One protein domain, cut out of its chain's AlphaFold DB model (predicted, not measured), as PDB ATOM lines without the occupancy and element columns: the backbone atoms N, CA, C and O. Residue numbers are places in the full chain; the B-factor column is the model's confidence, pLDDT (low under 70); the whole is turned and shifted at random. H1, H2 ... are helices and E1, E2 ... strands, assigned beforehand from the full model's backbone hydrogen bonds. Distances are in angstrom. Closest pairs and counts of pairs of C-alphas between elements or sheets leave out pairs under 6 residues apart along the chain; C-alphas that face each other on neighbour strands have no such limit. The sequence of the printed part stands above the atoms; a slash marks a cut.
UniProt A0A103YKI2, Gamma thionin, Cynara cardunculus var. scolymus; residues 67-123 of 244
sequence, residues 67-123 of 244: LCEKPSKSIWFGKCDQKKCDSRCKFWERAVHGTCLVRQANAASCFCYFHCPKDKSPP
ATOM      1  N   LEU A  67      47.020  48.669  30.498       83.56
ATOM      2  CA  LEU A  67      45.982  47.657  30.548       83.56
ATOM      3  C   LEU A  67      46.516  46.427  31.280       83.56
ATOM      4  O   LEU A  67      47.552  45.880  30.917       83.56
ATOM      5  N   CYS A  68      45.808  46.021  32.323       85.44
ATOM      6  CA  CYS A  68      46.086  44.826  33.102       85.44
ATOM      7  C   CYS A  68      45.251  43.684  32.540       85.44
ATOM      8  O   CYS A  68      44.039  43.838  32.391       85.44
ATOM      9  N   GLU A  69      45.877  42.544  32.261       87.19
ATOM     10  CA  GLU A  69      45.167  41.340  31.843       87.19
ATOM     11  C   GLU A  69      44.649  40.555  33.049       87.19
ATOM     12  O   GLU A  69      45.275  40.497  34.110       87.19
ATOM     13  N   LYS A  70      43.488  39.931  32.883       86.62
ATOM     14  CA  LYS A  70      42.945  38.977  33.839       86.62
ATOM     15  C   LYS A  70      42.241  37.868  33.067       86.62
ATOM     16  O   LYS A  70      41.474  38.188  32.156       86.62
ATOM     17  N   PRO A  71      42.445  36.585  33.412       83.12
ATOM     18  CA  PRO A  71      41.606  35.533  32.862       83.12
ATOM     19  C   PRO A  71      40.153  35.823  33.248       83.12
ATOM     20  O   PRO A  71      39.850  36.108  34.413       83.12
ATOM     21  N   SER A  72      39.269  35.806  32.255       74.81
ATOM     22  CA  SER A  72      37.831  35.903  32.469       74.81
ATOM     23  C   SER A  72      37.408  34.791  33.420       74.81
ATOM     24  O   SER A  72      37.929  33.675  33.382       74.81
ATOM     25  N   LYS A  73      36.408  35.072  34.254       70.50
ATOM     26  CA  LYS A  73      35.808  34.052  35.131       70.50
ATOM     27  C   LYS A  73      35.072  32.961  34.340       70.50
ATOM     28  O   LYS A  73      34.601  31.995  34.930       70.50
ATOM     29  N   SER A  74      34.931  33.130  33.025       57.09
ATOM     30  CA  SER A  74      34.292  32.159  32.147       57.09
ATOM     31  C   SER A  74      35.294  31.118  31.638       57.09
ATOM     32  O   SER A  74      36.148  31.404  30.800       57.09
ATOM     33  N   ILE A  75      35.159  29.885  32.127       57.88
ATOM     34  CA  ILE A  75      35.721  28.701  31.471       57.88
ATOM     35  C   ILE A  75      34.883  28.459  30.213       57.88
ATOM     36  O   ILE A  75      33.690  28.168  30.297       57.88
ATOM     37  N   TRP A  76      35.488  28.641  29.044       57.62
ATOM     38  CA  TRP A  76      34.867  28.312  27.767       57.62
ATOM     39  C   TRP A  76      35.218  26.874  27.390       57.62
ATOM     40  O   TRP A  76      36.390  26.514  27.319       57.62
ATOM     41  N   PHE A  77      34.202  26.067  27.096       53.97
ATOM     42  CA  PHE A  77      34.367  24.785  26.418       53.97
ATOM     43  C   PHE A  77      33.912  24.962  24.965       53.97
ATOM     44  O   PHE A  77      32.735  25.207  24.712       53.97
ATOM     45  N   GLY A  78      34.847  24.906  24.012       63.31
ATOM     46  CA  GLY A  78      34.556  25.045  22.579       63.31
ATOM     47  C   GLY A  78      35.525  25.958  21.821       63.31
ATOM     48  O   GLY A  78      36.581  26.331  22.325       63.31
ATOM     49  N   LYS A  79      35.166  26.304  20.575       73.44
ATOM     50  CA  LYS A  79      35.989  27.148  19.692       73.44
ATOM     51  C   LYS A  79      36.098  28.577  20.229       73.44
ATOM     52  O   LYS A  79      35.123  29.162  20.697       73.44
ATOM     53  N   CYS A  80      37.295  29.134  20.105       80.44
ATOM     54  CA  CYS A  80      37.629  30.492  20.507       80.44
ATOM     55  C   CYS A  80      36.908  31.531  19.628       80.44
ATOM     56  O   CYS A  80      37.086  31.541  18.412       80.44
ATOM     57  N   ASP A  81      36.096  32.400  20.239       86.81
ATOM     58  CA  ASP A  81      35.335  33.458  19.559       86.81
ATOM     59  C   ASP A  81      35.705  34.828  20.149       86.81
ATOM     60  O   ASP A  81      35.280  35.197  21.251       86.81
ATOM     61  N   GLN A  82      36.518  35.585  19.405       88.12
ATOM     62  CA  GLN A  82      37.052  36.880  19.835       88.12
ATOM     63  C   GLN A  82      35.946  37.897  20.127       88.12
ATOM     64  O   GLN A  82      36.011  38.619  21.119       88.12
ATOM     65  N   LYS A  83      34.904  37.949  19.287       90.50
ATOM     66  CA  LYS A  83      33.836  38.952  19.403       90.50
ATOM     67  C   LYS A  83      32.970  38.686  20.629       90.50
ATOM     68  O   LYS A  83      32.584  39.626  21.332       90.50
ATOM     69  N   LYS A  84      32.685  37.409  20.907       88.38
ATOM     70  CA  LYS A  84      31.965  37.007  22.122       88.38
ATOM     71  C   LYS A  84      32.792  37.260  23.376       88.38
ATOM     72  O   LYS A  84      32.239  37.789  24.339       88.38
ATOM     73  N   CYS A  85      34.084  36.933  23.354       88.88
ATOM     74  CA  CYS A  85      34.991  37.214  24.467       88.88
ATOM     75  C   CYS A  85      35.065  38.722  24.757       88.88
ATOM     76  O   CYS A  85      34.798  39.144  25.882       88.88
ATOM     77  N   ASP A  86      35.297  39.550  23.735       90.44
ATOM     78  CA  ASP A  86      35.359  41.008  23.875       90.44
ATOM     79  C   ASP A  86      34.060  41.609  24.427       90.44
ATOM     80  O   ASP A  86      34.073  42.360  25.405       90.44
ATOM     81  N   SER A  87      32.919  41.221  23.853       89.94
ATOM     82  CA  SER A  87      31.610  41.706  24.300       89.94
ATOM     83  C   SER A  87      31.333  41.291  25.745       89.94
ATOM     84  O   SER A  87      30.913  42.108  26.562       89.94
ATOM     85  N   ARG A  88      31.614  40.036  26.107       87.81
ATOM     86  CA  ARG A  88      31.452  39.543  27.482       87.81
ATOM     87  C   ARG A  88      32.319  40.340  28.455       87.81
ATOM     88  O   ARG A  88      31.793  40.837  29.448       87.81
ATOM     89  N   CYS A  89      33.603  40.513  28.151       90.38
ATOM     90  CA  CYS A  89      34.524  41.292  28.973       90.38
ATOM     91  C   CYS A  89      34.022  42.731  29.181       90.38
ATOM     92  O   CYS A  89      33.992  43.213  30.315       90.38
ATOM     93  N   LYS A  90      33.551  43.398  28.121       89.38
ATOM     94  CA  LYS A  90      33.022  44.771  28.197       89.38
ATOM     95  C   LYS A  90      31.718  44.867  28.991       89.38
ATOM     96  O   LYS A  90      31.618  45.685  29.901       89.38
ATOM     97  N   PHE A  91      30.733  44.026  28.678       89.12
ATOM     98  CA  PHE A  91      29.386  44.134  29.251       89.12
ATOM     99  C   PHE A  91      29.261  43.528  30.654       89.12
ATOM    100  O   PHE A  91      28.491  44.034  31.461       89.12
ATOM    101  N   TRP A  92      30.012  42.466  30.961       84.69
ATOM    102  CA  TRP A  92      29.839  41.701  32.203       84.69
ATOM    103  C   TRP A  92      30.969  41.905  33.198       84.69
ATOM    104  O   TRP A  92      30.738  41.881  34.403       84.69
ATOM    105  N   GLU A  93      32.190  42.111  32.709       88.50
ATOM    106  CA  GLU A  93      33.340  42.330  33.584       88.50
ATOM    107  C   GLU A  93      33.729  43.810  33.678       88.50
ATOM    108  O   GLU A  93      34.485  44.173  34.572       88.50
ATOM    109  N   ARG A  94      33.148  44.684  32.836       87.44
ATOM    110  CA  ARG A  94      33.481  46.120  32.725       87.44
ATOM    111  C   ARG A  94      34.940  46.344  32.310       87.44
ATOM    112  O   ARG A  94      35.588  47.304  32.725       87.44
ATOM    113  N   ALA A  95      35.456  45.426  31.501       88.31
ATOM    114  CA  ALA A  95      36.765  45.522  30.879       88.31
ATOM    115  C   ALA A  95      36.758  46.539  29.730       88.31
ATOM    116  O   ALA A  95      35.713  46.879  29.175       88.31
ATOM    117  N   VAL A  96      37.944  46.990  29.336       90.69
ATOM    118  CA  VAL A  96      38.148  47.843  28.157       90.69
ATOM    119  C   VAL A  96      38.095  47.011  26.878       90.69
ATOM    120  O   VAL A  96      37.528  47.440  25.875       90.69
ATOM    121  N   HIS A  97      38.669  45.809  26.923       91.38
ATOM    122  CA  HIS A  97      38.746  44.882  25.800       91.38
ATOM    123  C   HIS A  97      38.823  43.439  26.308       91.38
ATOM    124  O   HIS A  97      39.265  43.208  27.435       91.38
ATOM    125  N   GLY A  98      38.410  42.473  25.491       89.88
ATOM    126  CA  GLY A  98      38.624  41.048  25.735       89.88
ATOM    127  C   GLY A  98      39.267  40.361  24.539       89.88
ATOM    128  O   GLY A  98      38.916  40.648  23.397       89.88
ATOM    129  N   THR A  99      40.185  39.438  24.810       89.81
ATOM    130  CA  THR A  99      40.843  38.620  23.796       89.81
ATOM    131  C   THR A  99      40.787  37.144  24.144       89.81
ATOM    132  O   THR A  99      40.881  36.761  25.305       89.81
ATOM    133  N   CYS A 100      40.629  36.296  23.146       88.62
ATOM    134  CA  CYS A 100      40.554  34.863  23.308       88.62
ATOM    135  C   CYS A 100      41.877  34.230  22.859       88.62
ATOM    136  O   CYS A 100      42.314  34.408  21.724       88.62
ATOM    137  N   LEU A 101      42.525  33.496  23.767       85.38
ATOM    138  CA  LEU A 101      43.762  32.760  23.515       85.38
ATOM    139  C   LEU A 101      43.498  31.264  23.647       85.38
ATOM    140  O   LEU A 101      43.004  30.795  24.674       85.38
ATOM    141  N   VAL A 102      43.891  30.507  22.628       79.12
ATOM    142  CA  VAL A 102      43.905  29.043  22.667       79.12
ATOM    143  C   VAL A 102      45.255  28.583  23.217       79.12
ATOM    144  O   VAL A 102      46.300  28.959  22.690       79.12
ATOM    145  N   ARG A 103      45.247  27.791  24.293       70.06
ATOM    146  CA  ARG A 103      46.445  27.125  24.837       70.06
ATOM    147  C   ARG A 103      46.528  25.675  24.348       70.06
ATOM    148  O   ARG A 103      45.579  25.159  23.754       70.06
ATOM    149  N   GLN A 104      47.678  25.028  24.577       58.38
ATOM    150  CA  GLN A 104      47.886  23.626  24.193       58.38
ATOM    151  C   GLN A 104      46.768  22.745  24.780       58.38
ATOM    152  O   GLN A 104      46.381  22.936  25.930       58.38
ATOM    153  N   ALA A 105      46.252  21.822  23.959       64.50
ATOM    154  CA  ALA A 105      45.051  21.001  24.179       64.50
ATOM    155  C   ALA A 105      43.679  21.674  23.922       64.50
ATOM    156  O   ALA A 105      42.689  21.304  24.544       64.50
ATOM    157  N   ASN A 106      43.580  22.621  22.974       63.22
ATOM    158  CA  ASN A 106      42.308  23.245  22.547       63.22
ATOM    159  C   ASN A 106      41.534  23.968  23.668       63.22
ATOM    160  O   ASN A 106      40.347  24.267  23.523       63.22
ATOM    161  N   ALA A 107      42.204  24.291  24.774       67.88
ATOM    162  CA  ALA A 107      41.631  25.083  25.847       67.88
ATOM    163  C   ALA A 107      41.617  26.560  25.426       67.88
ATOM    164  O   ALA A 107      42.642  27.247  25.468       67.88
ATOM    165  N   ALA A 108      40.458  27.041  24.973       77.19
ATOM    166  CA  ALA A 108      40.231  28.452  24.702       77.19
ATOM    167  C   ALA A 108      39.973  29.195  26.019       77.19
ATOM    168  O   ALA A 108      39.062  28.865  26.777       77.19
ATOM    169  N   SER A 109      40.775  30.219  26.284       80.69
ATOM    170  CA  SER A 109      40.670  31.062  27.471       80.69
ATOM    171  C   SER A 109      40.445  32.507  27.048       80.69
ATOM    172  O   SER A 109      41.163  33.045  26.207       80.69
ATOM    173  N   CYS A 110      39.410  33.131  27.604       87.31
ATOM    174  CA  CYS A 110      39.118  34.539  27.382       87.31
ATOM    175  C   CYS A 110      39.871  35.364  28.431       87.31
ATOM    176  O   CYS A 110      39.732  35.116  29.625       87.31
ATOM    177  N   PHE A 111      40.665  36.334  28.000       89.50
ATOM    178  CA  PHE A 111      41.377  37.289  28.839       89.50
ATOM    179  C   PHE A 111      40.733  38.658  28.685       89.50
ATOM    180  O   PHE A 111      40.600  39.178  27.579       89.50
ATOM    181  N   CYS A 112      40.340  39.251  29.802       90.12
ATOM    182  CA  CYS A 112      39.779  40.588  29.851       90.12
ATOM    183  C   CYS A 112      40.861  41.579  30.287       90.12
ATOM    184  O   CYS A 112      41.629  41.310  31.213       90.12
ATOM    185  N   TYR A 113      40.897  42.743  29.649       88.88
ATOM    186  CA  TYR A 113      41.852  43.794  29.953       88.88
ATOM    187  C   TYR A 113      41.191  44.997  30.620       88.88
ATOM    188  O   TYR A 113      40.209  45.550  30.120       88.88
ATOM    189  N   PHE A 114      41.766  45.446  31.729       89.81
ATOM    190  CA  PHE A 114      41.231  46.508  32.577       89.81
ATOM    191  C   PHE A 114      42.228  47.648  32.713       89.81
ATOM    192  O   PHE A 114      43.432  47.436  32.616       89.81
ATOM    193  N   HIS A 115      41.755  48.850  33.025       87.25
ATOM    194  CA  HIS A 115      42.651  49.909  33.482       87.25
ATOM    195  C   HIS A 115      43.341  49.472  34.782       87.25
ATOM    196  O   HIS A 115      42.669  49.178  35.773       87.25
ATOM    197  N   CYS A 116      44.675  49.413  34.776       81.00
ATOM    198  CA  CYS A 116      45.431  49.040  35.964       81.00
ATOM    199  C   CYS A 116      45.201  50.051  37.106       81.00
ATOM    200  O   CYS A 116      45.228  51.264  36.869       81.00
ATOM    201  N   PRO A 117      45.039  49.592  38.362       72.25
ATOM    202  CA  PRO A 117      45.163  50.458  39.530       72.25
ATOM    203  C   PRO A 117      46.529  51.156  39.524       72.25
ATOM    204  O   PRO A 117      47.528  50.561  39.103       72.25
ATOM    205  N   LYS A 118      46.592  52.409  39.993       60.91
ATOM    206  CA  LYS A 118      47.840  53.195  39.979       60.91
ATOM    207  C   LYS A 118      48.963  52.518  40.772       60.91
ATOM    208  O   LYS A 118      50.109  52.608  40.357       60.91
ATOM    209  N   ASP A 119      48.623  51.760  41.809       66.69
ATOM    210  CA  ASP A 119      49.567  51.066  42.697       66.69
ATOM    211  C   ASP A 119      50.220  49.829  42.058       66.69
ATOM    212  O   ASP A 119      51.281  49.388  42.485       66.69
ATOM    213  N   LYS A 120      49.597  49.269  41.011       62.97
ATOM    214  CA  LYS A 120      50.134  48.144  40.216       62.97
ATOM    215  C   LYS A 120      50.677  48.587  38.859       62.97
ATOM    216  O   LYS A 120      51.159  47.769  38.079       62.97
ATOM    217  N   SER A 121      50.565  49.876  38.556       56.72
ATOM    218  CA  SER A 121      51.084  50.453  37.326       56.72
ATOM    219  C   SER A 121      52.555  50.809  37.543       56.72
ATOM    220  O   SER A 121      52.851  51.506  38.511       56.72
ATOM    221  N   PRO A 122      53.489  50.405  36.658       58.94
ATOM    222  CA  PRO A 122      54.850  50.913  36.731       58.94
ATOM    223  C   PRO A 122      54.797  52.443  36.716       58.94
ATOM    224  O   PRO A 122      54.010  52.978  35.914       58.94
ATOM    225  N   PRO A 123      55.591  53.121  37.567       56.31
ATOM    226  CA  PRO A 123      55.541  54.567  37.696       56.31
ATOM    227  C   PRO A 123      55.673  55.214  36.312       56.31
ATOM    228  O   PRO A 123      56.344  54.654  35.432       56.31
TER     229      PRO A 123
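Overview. This is residues 67 to 123 of the 244 residues of the protein "Gamma thionin" of Cynara cardunculus var. scolymus (UniProt A0A103YKI2). A small, strongly twisted sheet of three antiparallel strands has one helix, H1, packed over one face, while a tail after E3, residues 116 to 123, extends the long axis. The sheet runs E1, E3, E2, and E2 and E3 form a hairpin. The printed part has 57 residues with one named helix and three named strands, in the chain order E1, H1, E2, E3, and its class is mixed, helices and strands. It is only just compact, close to loose, with a radius of gyration of the C-alphas of 12.0 A, and elongated, spanning 38 by 25 by 15 A.

Arrangement. The inner strand of the sheet is E3, residues 107 to 115. The edge strand E2, residues 97 to 103, is antiparallel to E3 at 151 degrees, with N 111 and O 99 2.7 A apart, within hydrogen-bond range. The other edge strand, E1, residues 67 to 75, is antiparallel to E3 at 140 degrees, with N 68 and O 114 within hydrogen-bond range at 2.8 A. H1, residues 82 to 93, is on the sheet, in two layers, a helix layer on one face of a sheet. Its closest C-alphas to E2 are those of Asp 86 and Gly 98, 3.8 A apart; to E3, those of Cys 89 and Cys 112, 5.4 A apart. E1, H1 and E2 make a split strand-helix-strand unit, two strands running the same way with E3 between them, and its crossover is right-handed. In H1 every O i to N i+4 pair is within hydrogen-bond range.

Along the chain. E3 is 26.0 A long and ends at C-alpha 115 (42.651, 49.909, 33.482). E1, 21.6 A, begins at C-alpha 67 (45.982, 47.657, 30.548). E2 measures 19.4 A and H1 15.2 A.

Size, cuts and confidence. The two C-alphas farthest apart, those of Gly 78 and Pro 123, are 39.2 A apart. The printed part has no cut and no long link. Mean pLDDT of the printed part is 78.8, with residues 74 to 78, 104 to 107 and 118 to 123 under 70.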